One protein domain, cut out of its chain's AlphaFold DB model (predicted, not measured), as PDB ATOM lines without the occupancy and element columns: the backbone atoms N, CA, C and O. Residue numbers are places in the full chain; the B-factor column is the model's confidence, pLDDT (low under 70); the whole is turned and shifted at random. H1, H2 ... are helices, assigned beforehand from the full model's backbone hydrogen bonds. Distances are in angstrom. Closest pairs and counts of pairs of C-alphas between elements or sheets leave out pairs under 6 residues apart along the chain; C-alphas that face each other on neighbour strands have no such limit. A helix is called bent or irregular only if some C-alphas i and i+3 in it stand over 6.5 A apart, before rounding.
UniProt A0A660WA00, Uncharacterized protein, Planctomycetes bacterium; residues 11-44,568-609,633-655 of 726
ATOM      1  N   ARG A  11      15.768  -5.944   4.520       61.12
ATOM      2  CA  ARG A  11      16.269  -4.683   3.962       61.12
ATOM      3  C   ARG A  11      17.631  -4.231   4.520       61.12
ATOM      4  O   ARG A  11      18.404  -3.634   3.773       61.12
ATOM      5  N   ASP A  12      17.940  -4.499   5.786       63.41
ATOM      6  CA  ASP A  12      19.198  -4.093   6.422       63.41
ATOM      7  C   ASP A  12      20.367  -4.990   5.987       63.41
ATOM      8  O   ASP A  12      21.425  -4.469   5.636       63.41
ATOM      9  N   TYR A  13      20.157  -6.306   5.858       66.31
ATOM     10  CA  TYR A  13      21.157  -7.217   5.277       66.31
ATOM     11  C   TYR A  13      21.439  -6.895   3.806       66.31
ATOM     12  O   TYR A  13      22.595  -6.838   3.385       66.31
ATOM     13  N   VAL A  14      20.392  -6.593   3.031       65.94
ATOM     14  CA  VAL A  14      20.532  -6.165   1.630       65.94
ATOM     15  C   VAL A  14      21.358  -4.877   1.535       65.94
ATOM     16  O   VAL A  14      22.228  -4.757   0.671       65.94
ATOM     17  N   ARG A  15      21.163  -3.923   2.454       65.62
ATOM     18  CA  ARG A  15      21.939  -2.674   2.482       65.62
ATOM     19  C   ARG A  15      23.426  -2.924   2.772       65.62
ATOM     20  O   ARG A  15      24.262  -2.313   2.106       65.62
ATOM     21  N   VAL A  16      23.761  -3.835   3.692       66.00
ATOM     22  CA  VAL A  16      25.155  -4.235   3.988       66.00
ATOM     23  C   VAL A  16      25.818  -4.870   2.762       66.00
ATOM     24  O   VAL A  16      26.928  -4.481   2.387       66.00
ATOM     25  N   ILE A  17      25.106  -5.760   2.063       65.81
ATOM     26  CA  ILE A  17      25.573  -6.397   0.819       65.81
ATOM     27  C   ILE A  17      25.880  -5.345  -0.260       65.81
ATOM     28  O   ILE A  17      26.949  -5.378  -0.873       65.81
ATOM     29  N   PHE A  18      25.003  -4.354  -0.464       67.56
ATOM     30  CA  PHE A  18      25.228  -3.301  -1.465       67.56
ATOM     31  C   PHE A  18      26.364  -2.337  -1.099       67.56
ATOM     32  O   PHE A  18      27.102  -1.893  -1.985       67.56
ATOM     33  N   GLN A  19      26.539  -2.026   0.188       67.38
ATOM     34  CA  GLN A  19      27.627  -1.166   0.668       67.38
ATOM     35  C   GLN A  19      28.991  -1.854   0.565       67.38
ATOM     36  O   GLN A  19      29.990  -1.205   0.242       67.38
ATOM     37  N   ARG A  20      29.031  -3.175   0.770       70.75
ATOM     38  CA  ARG A  20      30.249  -3.990   0.709       70.75
ATOM     39  C   ARG A  20      30.375  -4.819  -0.569       70.75
ATOM     40  O   ARG A  20      31.210  -5.713  -0.619       70.75
ATOM     41  N   LYS A  21      29.650  -4.478  -1.642       72.75
ATOM     42  CA  LYS A  21      29.633  -5.240  -2.911       72.75
ATOM     43  C   LYS A  21      31.018  -5.606  -3.458       72.75
ATOM     44  O   LYS A  21      31.186  -6.672  -4.029       72.75
ATOM     45  N   LYS A  22      32.038  -4.770  -3.231       71.00
ATOM     46  CA  LYS A  22      33.427  -5.061  -3.626       71.00
ATOM     47  C   LYS A  22      34.003  -6.293  -2.913       71.00
ATOM     48  O   LYS A  22      34.678  -7.082  -3.550       71.00
ATOM     49  N   PHE A  23      33.690  -6.490  -1.637       70.44
ATOM     50  CA  PHE A  23      34.156  -7.620  -0.826       70.44
ATOM     51  C   PHE A  23      33.498  -8.951  -1.205       70.44
ATOM     52  O   PHE A  23      34.044  -9.999  -0.902       70.44
ATOM     53  N   ILE A  24      32.352  -8.905  -1.890       75.56
ATOM     54  CA  ILE A  24      31.649 -10.090  -2.396       75.56
ATOM     55  C   ILE A  24      32.093 -10.385  -3.831       75.56
ATOM     56  O   ILE A  24      32.444 -11.509  -4.159       75.56
ATOM     57  N   ILE A  25      32.142  -9.356  -4.682       79.88
ATOM     58  CA  ILE A  25      32.485  -9.499  -6.101       79.88
ATOM     59  C   ILE A  25      33.931  -9.985  -6.283       79.88
ATOM     60  O   ILE A  25      34.181 -10.817  -7.149       79.88
ATOM     61  N   ILE A  26      34.879  -9.497  -5.472       79.62
ATOM     62  CA  ILE A  26      36.298  -9.862  -5.605       79.62
ATOM     63  C   ILE A  26      36.536 -11.372  -5.403       79.62
ATOM     64  O   ILE A  26      37.128 -11.960  -6.295       79.62
ATOM     65  N   PRO A  27      36.102 -12.036  -4.316       78.44
ATOM     66  CA  PRO A  27      36.291 -13.483  -4.168       78.44
ATOM     67  C   PRO A  27      35.394 -14.309  -5.103       78.44
ATOM     68  O   PRO A  27      35.868 -15.293  -5.661       78.44
ATOM     69  N   VAL A  28      34.145 -13.891  -5.348       84.50
ATOM     70  CA  VAL A  28      33.206 -14.624  -6.225       84.50
ATOM     71  C   VAL A  28      33.671 -14.660  -7.676       84.50
ATOM     72  O   VAL A  28      33.408 -15.639  -8.360       84.50
ATOM     73  N   ILE A  29      34.350 -13.617  -8.157       84.62
ATOM     74  CA  ILE A  29      34.889 -13.575  -9.524       84.62
ATOM     75  C   ILE A  29      36.373 -13.943  -9.536       84.62
ATOM     76  O   ILE A  29      36.813 -14.687 -10.403       84.62
ATOM     77  N   GLY A  30      37.150 -13.455  -8.573       81.56
ATOM     78  CA  GLY A  30      38.599 -13.633  -8.524       81.56
ATOM     79  C   GLY A  30      39.024 -15.082  -8.317       81.56
ATOM     80  O   GLY A  30      39.898 -15.545  -9.035       81.56
ATOM     81  N   ILE A  31      38.383 -15.823  -7.408       81.62
ATOM     82  CA  ILE A  31      38.723 -17.232  -7.152       81.62
ATOM     83  C   ILE A  31      38.457 -18.118  -8.385       81.62
ATOM     84  O   ILE A  31      39.391 -18.793  -8.819       81.62
ATOM     85  N   PRO A  32      37.264 -18.105  -9.019       84.50
ATOM     86  CA  PRO A  32      37.054 -18.883 -10.237       84.50
ATOM     87  C   PRO A  32      37.878 -18.367 -11.419       84.50
ATOM     88  O   PRO A  32      38.274 -19.181 -12.244       84.50
ATOM     89  N   LEU A  33      38.189 -17.067 -11.505       85.25
ATOM     90  CA  LEU A  33      39.103 -16.545 -12.527       85.25
ATOM     91  C   LEU A  33      40.521 -17.097 -12.330       85.25
ATOM     92  O   LEU A  33      41.128 -17.535 -13.297       85.25
ATOM     93  N   CYS A  34      41.037 -17.138 -11.099       81.56
ATOM     94  CA  CYS A  34      42.338 -17.734 -10.789       81.56
ATOM     95  C   CYS A  34      42.359 -19.240 -11.076       81.56
ATOM     96  O   CYS A  34      43.319 -19.724 -11.667       81.56
ATOM     97  N   ILE A  35      41.298 -19.970 -10.721       82.12
ATOM     98  CA  ILE A  35      41.168 -21.406 -11.017       82.12
ATOM     99  C   ILE A  35      41.040 -21.646 -12.525       82.12
ATOM    100  O   ILE A  35      41.639 -22.582 -13.044       82.12
ATOM    101  N   ALA A  36      40.318 -20.789 -13.250       82.38
ATOM    102  CA  ALA A  36      40.249 -20.845 -14.705       82.38
ATOM    103  C   ALA A  36      41.618 -20.555 -15.331       82.38
ATOM    104  O   ALA A  36      42.068 -21.322 -16.172       82.38
ATOM    105  N   ILE A  37      42.324 -19.511 -14.886       83.56
ATOM    106  CA  ILE A  37      43.685 -19.207 -15.348       83.56
ATOM    107  C   ILE A  37      44.609 -20.400 -15.079       83.56
ATOM    108  O   ILE A  37      45.308 -20.828 -15.986       83.56
ATOM    109  N   TYR A  38      44.565 -20.995 -13.888       81.12
ATOM    110  CA  TYR A  38      45.332 -22.202 -13.574       81.12
ATOM    111  C   TYR A  38      44.978 -23.369 -14.512       81.12
ATOM    112  O   TYR A  38      45.867 -23.956 -15.124       81.12
ATOM    113  N   ALA A  39      43.688 -23.652 -14.710       79.88
ATOM    114  CA  ALA A  39      43.208 -24.746 -15.555       79.88
ATOM    115  C   ALA A  39      43.475 -24.560 -17.062       79.88
ATOM    116  O   ALA A  39      43.425 -25.535 -17.813       79.88
ATOM    117  N   PHE A  40      43.689 -23.324 -17.523       80.25
ATOM    118  CA  PHE A  40      43.969 -23.007 -18.928       80.25
ATOM    119  C   PHE A  40      45.452 -22.741 -19.215       80.25
ATOM    120  O   PHE A  40      45.869 -22.934 -20.351       80.25
ATOM    121  N   VAL A  41      46.227 -22.275 -18.231       78.62
ATOM    122  CA  VAL A  41      47.616 -21.821 -18.432       78.62
ATOM    123  C   VAL A  41      48.640 -22.766 -17.808       78.62
ATOM    124  O   VAL A  41      49.724 -22.912 -18.361       78.62
ATOM    125  N   ILE A  42      48.333 -23.372 -16.658       74.06
ATOM    126  CA  ILE A  42      49.313 -24.137 -15.866       74.06
ATOM    127  C   ILE A  42      49.033 -25.637 -15.932       74.06
ATOM    128  O   ILE A  42      49.964 -26.433 -15.993       74.06
ATOM    129  N   ALA A  43      47.763 -26.032 -15.904       75.81
ATOM    130  CA  ALA A  43      47.395 -27.435 -15.945       75.81
ATOM    131  C   ALA A  43      47.597 -28.005 -17.356       75.81
ATOM    132  O   ALA A  43      46.930 -27.589 -18.307       75.81
ATOM    133  N   ASP A  44      48.503 -28.974 -17.463       79.56
ATOM    134  CA  ASP A  44      48.769 -29.687 -18.706       79.56
ATOM    135  C   ASP A  44      47.541 -30.499 -19.146       79.56
ATOM    136  O   ASP A  44      46.896 -31.187 -18.350       79.56
ATOM    137  N   ARG A 568      35.205 -27.480 -16.876       82.06
ATOM    138  CA  ARG A 568      33.838 -27.128 -16.442       82.06
ATOM    139  C   ARG A 568      33.619 -27.404 -14.953       82.06
ATOM    140  O   ARG A 568      33.028 -26.578 -14.264       82.06
ATOM    141  N   LEU A 569      34.116 -28.541 -14.468       81.31
ATOM    142  CA  LEU A 569      34.009 -28.931 -13.064       81.31
ATOM    143  C   LEU A 569      34.851 -28.007 -12.175       81.31
ATOM    144  O   LEU A 569      34.358 -27.538 -11.155       81.31
ATOM    145  N   LEU A 570      36.077 -27.680 -12.597       80.44
ATOM    146  CA  LEU A 570      36.954 -26.757 -11.871       80.44
ATOM    147  C   LEU A 570      36.358 -25.351 -11.752       80.44
ATOM    148  O   LEU A 570      36.403 -24.758 -10.680       80.44
ATOM    149  N   ILE A 571      35.753 -24.828 -12.821       82.81
ATOM    150  CA  ILE A 571      35.095 -23.514 -12.790       82.81
ATOM    151  C   ILE A 571      33.878 -23.535 -11.854       82.81
ATOM    152  O   ILE A 571      33.697 -22.601 -11.074       82.81
ATOM    153  N   LEU A 572      33.065 -24.598 -11.890       85.69
ATOM    154  CA  LEU A 572      31.916 -24.753 -10.992       85.69
ATOM    155  C   LEU A 572      32.358 -24.815  -9.525       85.69
ATOM    156  O   LEU A 572      31.809 -24.111  -8.678       85.69
ATOM    157  N   LEU A 573      33.380 -25.619  -9.233       82.25
ATOM    158  CA  LEU A 573      33.946 -25.744  -7.895       82.25
ATOM    159  C   LEU A 573      34.571 -24.421  -7.430       82.25
ATOM    160  O   LEU A 573      34.355 -24.000  -6.296       82.25
ATOM    161  N   GLY A 574      35.262 -23.714  -8.326       83.81
ATOM    162  CA  GLY A 574      35.802 -22.384  -8.068       83.81
ATOM    163  C   GLY A 574      34.732 -21.334  -7.786       83.81
ATOM    164  O   GLY A 574      34.939 -20.471  -6.937       83.81
ATOM    165  N   LEU A 575      33.566 -21.421  -8.432       86.81
ATOM    166  CA  LEU A 575      32.425 -20.547  -8.157       86.81
ATOM    167  C   LEU A 575      31.817 -20.836  -6.776       86.81
ATOM    168  O   LEU A 575      31.525 -19.901  -6.030       86.81
ATOM    169  N   LEU A 576      31.659 -22.115  -6.416       86.06
ATOM    170  CA  LEU A 576      31.158 -22.528  -5.100       86.06
ATOM    171  C   LEU A 576      32.108 -22.085  -3.977       86.06
ATOM    172  O   LEU A 576      31.669 -21.459  -3.011       86.06
ATOM    173  N   LEU A 577      33.411 -22.338  -4.139       81.88
ATOM    174  CA  LEU A 577      34.450 -21.904  -3.200       81.88
ATOM    175  C   LEU A 577      34.557 -20.376  -3.146       81.88
ATOM    176  O   LEU A 577      34.688 -19.808  -2.064       81.88
ATOM    177  N   GLY A 578      34.439 -19.698  -4.290       84.56
ATOM    178  CA  GLY A 578      34.408 -18.240  -4.377       84.56
ATOM    179  C   GLY A 578      33.226 -17.631  -3.626       84.56
ATOM    180  O   GLY A 578      33.400 -16.659  -2.892       84.56
ATOM    181  N   GLY A 579      32.039 -18.233  -3.752       85.38
ATOM    182  CA  GLY A 579      30.823 -17.852  -3.027       85.38
ATOM    183  C   GLY A 579      30.923 -18.072  -1.519       85.38
ATOM    184  O   GLY A 579      30.656 -17.151  -0.744       85.38
ATOM    185  N   ALA A 580      31.358 -19.262  -1.100       82.94
ATOM    186  CA  ALA A 580      31.574 -19.579   0.311       82.94
ATOM    187  C   ALA A 580      32.646 -18.664   0.931       82.94
ATOM    188  O   ALA A 580      32.429 -18.079   1.995       82.94
ATOM    189  N   GLY A 581      33.760 -18.456   0.223       79.38
ATOM    190  CA  GLY A 581      34.821 -17.529   0.614       79.38
ATOM    191  C   GLY A 581      34.327 -16.086   0.734       79.38
ATOM    192  O   GLY A 581      34.684 -15.399   1.688       79.38
ATOM    193  N   ALA A 582      33.445 -15.637  -0.166       81.56
ATOM    194  CA  ALA A 582      32.782 -14.335  -0.066       81.56
ATOM    195  C   ALA A 582      31.964 -14.198   1.220       81.56
ATOM    196  O   ALA A 582      32.040 -13.164   1.881       81.56
ATOM    197  N   ALA A 583      31.179 -15.220   1.569       80.88
ATOM    198  CA  ALA A 583      30.335 -15.202   2.759       80.88
ATOM    199  C   ALA A 583      31.177 -15.148   4.044       80.88
ATOM    200  O   ALA A 583      30.913 -14.318   4.915       80.88
ATOM    201  N   VAL A 584      32.233 -15.965   4.124       79.88
ATOM    202  CA  VAL A 584      33.178 -15.975   5.253       79.88
ATOM    203  C   VAL A 584      33.921 -14.642   5.360       79.88
ATOM    204  O   VAL A 584      33.999 -14.063   6.443       79.88
ATOM    205  N   LEU A 585      34.417 -14.108   4.240       77.25
ATOM    206  CA  LEU A 585      35.111 -12.819   4.210       77.25
ATOM    207  C   LEU A 585      34.180 -11.672   4.614       77.25
ATOM    208  O   LEU A 585      34.580 -10.799   5.379       77.25
ATOM    209  N   LEU A 586      32.936 -11.677   4.128       78.44
ATOM    210  CA  LEU A 586      31.933 -10.677   4.489       78.44
ATOM    211  C   LEU A 586      31.625 -10.727   5.988       78.44
ATOM    212  O   LEU A 586      31.595  -9.677   6.627       78.44
ATOM    213  N   PHE A 587      31.451 -11.928   6.547       75.94
ATOM    214  CA  PHE A 587      31.235 -12.123   7.979       75.94
ATOM    215  C   PHE A 587      32.414 -11.597   8.802       75.94
ATOM    216  O   PHE A 587      32.216 -10.832   9.740       75.94
ATOM    217  N   PHE A 588      33.645 -11.939   8.417       75.50
ATOM    218  CA  PHE A 588      34.845 -11.508   9.131       75.50
ATOM    219  C   PHE A 588      35.068  -9.991   9.049       75.50
ATOM    220  O   PHE A 588      35.405  -9.352  10.045       75.50
ATOM    221  N   VAL A 589      34.841  -9.394   7.875       73.69
ATOM    222  CA  VAL A 589      34.942  -7.941   7.676       73.69
ATOM    223  C   VAL A 589      33.882  -7.197   8.484       73.69
ATOM    224  O   VAL A 589      34.194  -6.140   9.022       73.69
ATOM    225  N   GLU A 590      32.657  -7.717   8.582       73.81
ATOM    226  CA  GLU A 590      31.611  -7.113   9.415       73.81
ATOM    227  C   GLU A 590      31.924  -7.272  10.905       73.81
ATOM    228  O   GLU A 590      31.823  -6.306  11.652       73.81
ATOM    229  N   TYR A 591      32.393  -8.450  11.325       73.50
ATOM    230  CA  TYR A 591      32.796  -8.709  12.706       73.50
ATOM    231  C   TYR A 591      33.956  -7.807  13.163       73.50
ATOM    232  O   TYR A 591      33.984  -7.337  14.299       73.50
ATOM    233  N   ALA A 592      34.914  -7.530  12.275       69.81
ATOM    234  CA  ALA A 592      36.041  -6.644  12.556       69.81
ATOM    235  C   ALA A 592      35.685  -5.145  12.470       69.81
ATOM    236  O   ALA A 592      36.477  -4.300  12.902       69.81
ATOM    237  N   ASP A 593      34.526  -4.787  11.911       68.56
ATOM    238  CA  ASP A 593      34.126  -3.395  11.736       68.56
ATOM    239  C   ASP A 593      33.445  -2.847  12.992       68.56
ATOM    240  O   ASP A 593      32.310  -3.178  13.315       68.56
ATOM    241  N   ARG A 594      34.142  -1.955  13.698       63.16
ATOM    242  CA  ARG A 594      33.629  -1.283  14.904       63.16
ATOM    243  C   ARG A 594      33.008   0.092  14.616       63.16
ATOM    244  O   ARG A 594      32.848   0.901  15.526       63.16
ATOM    245  N   SER A 595      32.718   0.418  13.353       65.62
ATOM    246  CA  SER A 595      32.209   1.737  12.966       65.62
ATOM    247  C   SER A 595      30.722   1.905  13.305       65.62
ATOM    248  O   SER A 595      29.874   1.161  12.824       65.62
ATOM    249  N   ILE A 596      30.399   2.943  14.077       64.88
ATOM    250  CA  ILE A 596      29.019   3.356  14.368       64.88
ATOM    251  C   ILE A 596      28.479   4.128  13.158       64.88
ATOM    252  O   ILE A 596      29.000   5.195  12.828       64.88
ATOM    253  N   ARG A 597      27.451   3.605  12.476       63.44
ATOM    254  CA  ARG A 597      26.966   4.172  11.198       63.44
ATOM    255  C   ARG A 597      25.582   4.799  11.260       63.44
ATOM    256  O   ARG A 597      25.174   5.456  10.304       63.44
ATOM    257  N   GLY A 598      24.863   4.631  12.365       66.44
ATOM    258  CA  GLY A 598      23.523   5.182  12.498       66.44
ATOM    259  C   GLY A 598      23.088   5.434  13.932       66.44
ATOM    260  O   GLY A 598      23.699   4.985  14.898       66.44
ATOM    261  N   ILE A 599      21.957   6.129  14.042       64.31
ATOM    262  CA  ILE A 599      21.291   6.498  15.299       64.31
ATOM    263  C   ILE A 599      20.996   5.255  16.160       64.31
ATOM    264  O   ILE A 599      21.138   5.286  17.381       64.31
ATOM    265  N   ALA A 600      20.629   4.139  15.518       65.44
ATOM    266  CA  ALA A 600      20.359   2.870  16.189       65.44
ATOM    267  C   ALA A 600      21.619   2.237  16.811       65.44
ATOM    268  O   ALA A 600      21.536   1.660  17.895       65.44
ATOM    269  N   ASP A 601      22.783   2.386  16.170       65.75
ATOM    270  CA  ASP A 601      24.052   1.839  16.666       65.75
ATOM    271  C   ASP A 601      24.589   2.648  17.852       65.75
ATOM    272  O   ASP A 601      25.098   2.057  18.803       65.75
ATOM    273  N   VAL A 602      24.410   3.979  17.826       69.88
ATOM    274  CA  VAL A 602      24.723   4.901  18.938       69.88
ATOM    275  C   VAL A 602      23.929   4.506  20.181       69.88
ATOM    276  O   VAL A 602      24.509   4.309  21.246       69.88
ATOM    277  N   LYS A 603      22.610   4.315  20.038       68.00
ATOM    278  CA  LYS A 603      21.737   3.906  21.148       68.00
ATOM    279  C   LYS A 603      22.123   2.530  21.709       68.00
ATOM    280  O   LYS A 603      22.096   2.345  22.920       68.00
ATOM    281  N   ARG A 604      22.500   1.579  20.842       67.69
ATOM    282  CA  ARG A 604      22.917   0.219  21.241       67.69
ATOM    283  C   ARG A 604      24.260   0.178  21.973       67.69
ATOM    284  O   ARG A 604      24.370  -0.564  22.938       67.69
ATOM    285  N   HIS A 605      25.263   0.932  21.522       69.31
ATOM    286  CA  HIS A 605      26.619   0.859  22.085       69.31
ATOM    287  C   HIS A 605      26.837   1.780  23.286       69.31
ATOM    288  O   HIS A 605      27.623   1.447  24.165       69.31
ATOM    289  N   LEU A 606      26.167   2.936  23.324       76.88
ATOM    290  CA  LEU A 606      26.350   3.928  24.388       76.88
ATOM    291  C   LEU A 606      25.252   3.857  25.458       76.88
ATOM    292  O   LEU A 606      25.401   4.473  26.504       76.88
ATOM    293  N   GLY A 607      24.145   3.144  25.207       71.94
ATOM    294  CA  GLY A 607      23.025   3.003  26.150       71.94
ATOM    295  C   GLY A 607      22.231   4.292  26.402       71.94
ATOM    296  O   GLY A 607      21.332   4.308  27.238       71.94
ATOM    297  N   LEU A 608      22.543   5.373  25.682       79.00
ATOM    298  CA  LEU A 608      21.972   6.701  25.896       79.00
ATOM    299  C   LEU A 608      20.841   7.010  24.897       79.00
ATOM    300  O   LEU A 608      20.912   6.604  23.729       79.00
ATOM    301  N   PRO A 609      19.794   7.747  25.318       72.06
ATOM    302  CA  PRO A 609      18.756   8.224  24.415       72.06
ATOM    303  C   PRO A 609      19.332   9.265  23.445       72.06
ATOM    304  O   PRO A 609      19.991  10.221  23.849       72.06
ATOM    305  N   ARG A 633      43.406   0.133   3.264       57.31
ATOM    306  CA  ARG A 633      43.662  -0.971   4.214       57.31
ATOM    307  C   ARG A 633      42.675  -2.130   4.054       57.31
ATOM    308  O   ARG A 633      43.093  -3.281   4.049       57.31
ATOM    309  N   GLY A 634      41.386  -1.838   3.855       60.91
ATOM    310  CA  GLY A 634      40.379  -2.867   3.579       60.91
ATOM    311  C   GLY A 634      40.618  -3.594   2.250       60.91
ATOM    312  O   GLY A 634      40.484  -4.812   2.190       60.91
ATOM    313  N   ALA A 635      41.033  -2.867   1.204       58.78
ATOM    314  CA  ALA A 635      41.401  -3.471  -0.076       58.78
ATOM    315  C   ALA A 635      42.681  -4.316   0.019       58.78
ATOM    316  O   ALA A 635      42.724  -5.387  -0.573       58.78
ATOM    317  N   LEU A 636      43.680  -3.878   0.794       64.56
ATOM    318  CA  LEU A 636      44.928  -4.616   1.009       64.56
ATOM    319  C   LEU A 636      44.693  -5.920   1.781       64.56
ATOM    320  O   LEU A 636      45.173  -6.966   1.362       64.56
ATOM    321  N   ASN A 637      43.899  -5.882   2.856       63.72
ATOM    322  CA  ASN A 637      43.552  -7.086   3.615       63.72
ATOM    323  C   ASN A 637      42.724  -8.063   2.775       63.72
ATOM    324  O   ASN A 637      42.905  -9.268   2.886       63.72
ATOM    325  N   CYS A 638      41.854  -7.560   1.897       63.75
ATOM    326  CA  CYS A 638      41.119  -8.433   0.984       63.75
ATOM    327  C   CYS A 638      42.008  -9.023  -0.086       63.75
ATOM    328  O   CYS A 638      41.895 -10.214  -0.315       63.75
ATOM    329  N   ALA A 639      42.911  -8.236  -0.669       65.44
ATOM    330  CA  ALA A 639      43.905  -8.746  -1.602       65.44
ATOM    331  C   ALA A 639      44.779  -9.829  -0.950       65.44
ATOM    332  O   ALA A 639      45.027 -10.853  -1.575       65.44
ATOM    333  N   LEU A 640      45.175  -9.648   0.316       71.06
ATOM    334  CA  LEU A 640      45.942 -10.627   1.093       71.06
ATOM    335  C   LEU A 640      45.149 -11.898   1.402       71.06
ATOM    336  O   LEU A 640      45.671 -12.986   1.205       71.06
ATOM    337  N   VAL A 641      43.896 -11.788   1.852       68.31
ATOM    338  CA  VAL A 641      43.062 -12.967   2.134       68.31
ATOM    339  C   VAL A 641      42.707 -13.696   0.843       68.31
ATOM    340  O   VAL A 641      42.776 -14.918   0.805       68.31
ATOM    341  N   THR A 642      42.397 -12.977  -0.238       66.88
ATOM    342  CA  THR A 642      42.177 -13.615  -1.538       66.88
ATOM    343  C   THR A 642      43.447 -14.268  -2.046       66.88
ATOM    344  O   THR A 642      43.363 -15.399  -2.492       66.88
ATOM    345  N   ALA A 643      44.612 -13.625  -1.906       67.81
ATOM    346  CA  ALA A 643      45.894 -14.213  -2.281       67.81
ATOM    347  C   ALA A 643      46.192 -15.478  -1.460       67.81
ATOM    348  O   ALA A 643      46.532 -16.506  -2.034       67.81
ATOM    349  N   LEU A 644      45.987 -15.444  -0.140       75.81
ATOM    350  CA  LEU A 644      46.176 -16.593   0.748       75.81
ATOM    351  C   LEU A 644      45.229 -17.746   0.393       75.81
ATOM    352  O   LEU A 644      45.671 -18.881   0.275       75.81
ATOM    353  N   VAL A 645      43.940 -17.461   0.185       69.88
ATOM    354  CA  VAL A 645      42.942 -18.475  -0.188       69.88
ATOM    355  C   VAL A 645      43.231 -19.036  -1.577       69.88
ATOM    356  O   VAL A 645      43.103 -20.238  -1.773       69.88
ATOM    357  N   THR A 646      43.672 -18.211  -2.532       66.88
ATOM    358  CA  THR A 646      44.098 -18.707  -3.846       66.88
ATOM    359  C   THR A 646      45.352 -19.561  -3.744       66.88
ATOM    360  O   THR A 646      45.400 -20.593  -4.391       66.88
ATOM    361  N   VAL A 647      46.328 -19.196  -2.908       72.56
ATOM    362  CA  VAL A 647      47.541 -19.998  -2.695       72.56
ATOM    363  C   VAL A 647      47.194 -21.324  -2.025       72.56
ATOM    364  O   VAL A 647      47.630 -22.354  -2.509       72.56
ATOM    365  N   LEU A 648      46.345 -21.329  -0.993       70.94
ATOM    366  CA  LEU A 648      45.884 -22.560  -0.343       70.94
ATOM    367  C   LEU A 648      45.059 -23.440  -1.287       70.94
ATOM    368  O   LEU A 648      45.239 -24.653  -1.288       70.94
ATOM    369  N   ALA A 649      44.191 -22.850  -2.113       63.78
ATOM    370  CA  ALA A 649      43.449 -23.589  -3.129       63.78
ATOM    371  C   ALA A 649      44.397 -24.181  -4.180       63.78
ATOM    372  O   ALA A 649      44.279 -25.353  -4.507       63.78
ATOM    373  N   ILE A 650      45.370 -23.407  -4.668       64.12
ATOM    374  CA  ILE A 650      46.376 -23.877  -5.628       64.12
ATOM    375  C   ILE A 650      47.240 -24.983  -5.010       64.12
ATOM    376  O   ILE A 650      47.439 -26.000  -5.656       64.12
ATOM    377  N   SER A 651      47.698 -24.841  -3.762       65.06
ATOM    378  CA  SER A 651      48.444 -25.886  -3.045       65.06
ATOM    379  C   SER A 651      47.616 -27.155  -2.847       65.06
ATOM    380  O   SER A 651      48.141 -28.243  -3.030       65.06
ATOM    381  N   PHE A 652      46.321 -27.026  -2.552       63.88
ATOM    382  CA  PHE A 652      45.403 -28.163  -2.467       63.88
ATOM    383  C   PHE A 652      45.185 -28.852  -3.828       63.88
ATOM    384  O   PHE A 652      45.019 -30.064  -3.879       63.88
ATOM    385  N   PHE A 653      45.206 -28.100  -4.935       56.62
ATOM    386  CA  PHE A 653      45.078 -28.644  -6.295       56.62
ATOM    387  C   PHE A 653      46.389 -29.187  -6.883       56.62
ATOM    388  O   PHE A 653      46.335 -29.990  -7.810       56.62
ATOM    389  N   LEU A 654      47.545 -28.750  -6.374       52.81
ATOM    390  CA  LEU A 654      48.867 -29.248  -6.766       52.81
ATOM    391  C   LEU A 654      49.223 -30.587  -6.102       52.81
ATOM    392  O   LEU A 654      50.148 -31.242  -6.576       52.81
ATOM    393  N   ASP A 655      48.497 -31.015  -5.062       49.22
ATOM    394  CA  ASP A 655      48.602 -32.379  -4.535       49.22
ATOM    395  C   ASP A 655      47.914 -33.361  -5.499       49.22
ATOM    396  O   ASP A 655      46.701 -33.601  -5.474       49.22
TER     397      ASP A 655
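This is residues 11 to 44, 568 to 609 and 633 to 655 of the 726 residues of an uncharacterized protein of Planctomycetes bacterium (UniProt A0A660WA00). Two long helices, H2 and H3, pack closely side by side, and a third long helix, H5, joins them with H2 as its touching neighbour, making a loose three-helix bundle. Short H1 comes before H2, set at an angle to it, and short H4 lies away from the bundle at the far end of the stretch after H3, which makes much of the length. The printed part has 99 residues with five named helices, H1 to H5 in chain order, and no named strand; the class is all helix. The whole is loose, with a radius of gyration of the C-alphas of 17.2 A, and the C-alphas span 65 by 24 by 18 A.

H1, residues 11 to 19, and H2, residues 21 to 42, are close but not clearly touching. Their closest C-alphas are those of Ile 17 and Ile 24, 7.8 A apart, and they run the same way at a steep tilt of 54 degrees. H2 and H3, residues 568 to 592, touch, with 39 pairs of C-alphas within 8 A; the closest are those of Val 28 and Gly 578, 4.2 A apart. They run opposite ways at a shallow tilt of 33 degrees, only just short of steep. H1 and H3 are only just apart, 8.5 A at the closest. H2 and H5, residues 633 to 654, touch, their closest C-alphas being those of Pro 27 and Thr 642, 6.4 A apart. They run the same way at a shallow tilt of 33 degrees, again only just short of steep. H3 and H5 are near each other, with 16 pairs of C-alphas within 10 A. H2, H3 and H5 form an up and down bundle, each running against the one before it in the chain. H4, residues 599 to 606, touches no helix. Every O i to N i+4 pair is within hydrogen-bond range in H1, H3, H4 and H5; in H2 it is 16 of 18.

H1 begins at C-alpha 11, at (16.269, -4.683, 3.962). H2 is 30.2 A long from first to last C-alpha; it is neither bent nor irregular, but only just: C-alphas 28 and 31 are 6.2 A apart. H3, 35.6 A long, begins at C-alpha 568, at (33.838, -27.128, -16.442). H4 has 8 residues. H5, 30.8 A long, ends at C-alpha 654, at (48.867, -29.248, -6.766).

The C-alphas farthest apart are those of Asp 44 and Pro 609, 64.8 A. Residues 45 to 567 are not printed, and C-alphas 44 and 568 are 15.3 A apart across this cut; residues 610 to 632 are not printed, and C-alphas 609 and 633 are 33.4 A apart. Of the links that are printed whole, H1 to H2 is tight and H3 to H4 is short. The mean pLDDT of the printed part is 72.9, and 42 residues are under 70, among them residues 11 to 19 and 592 to 605.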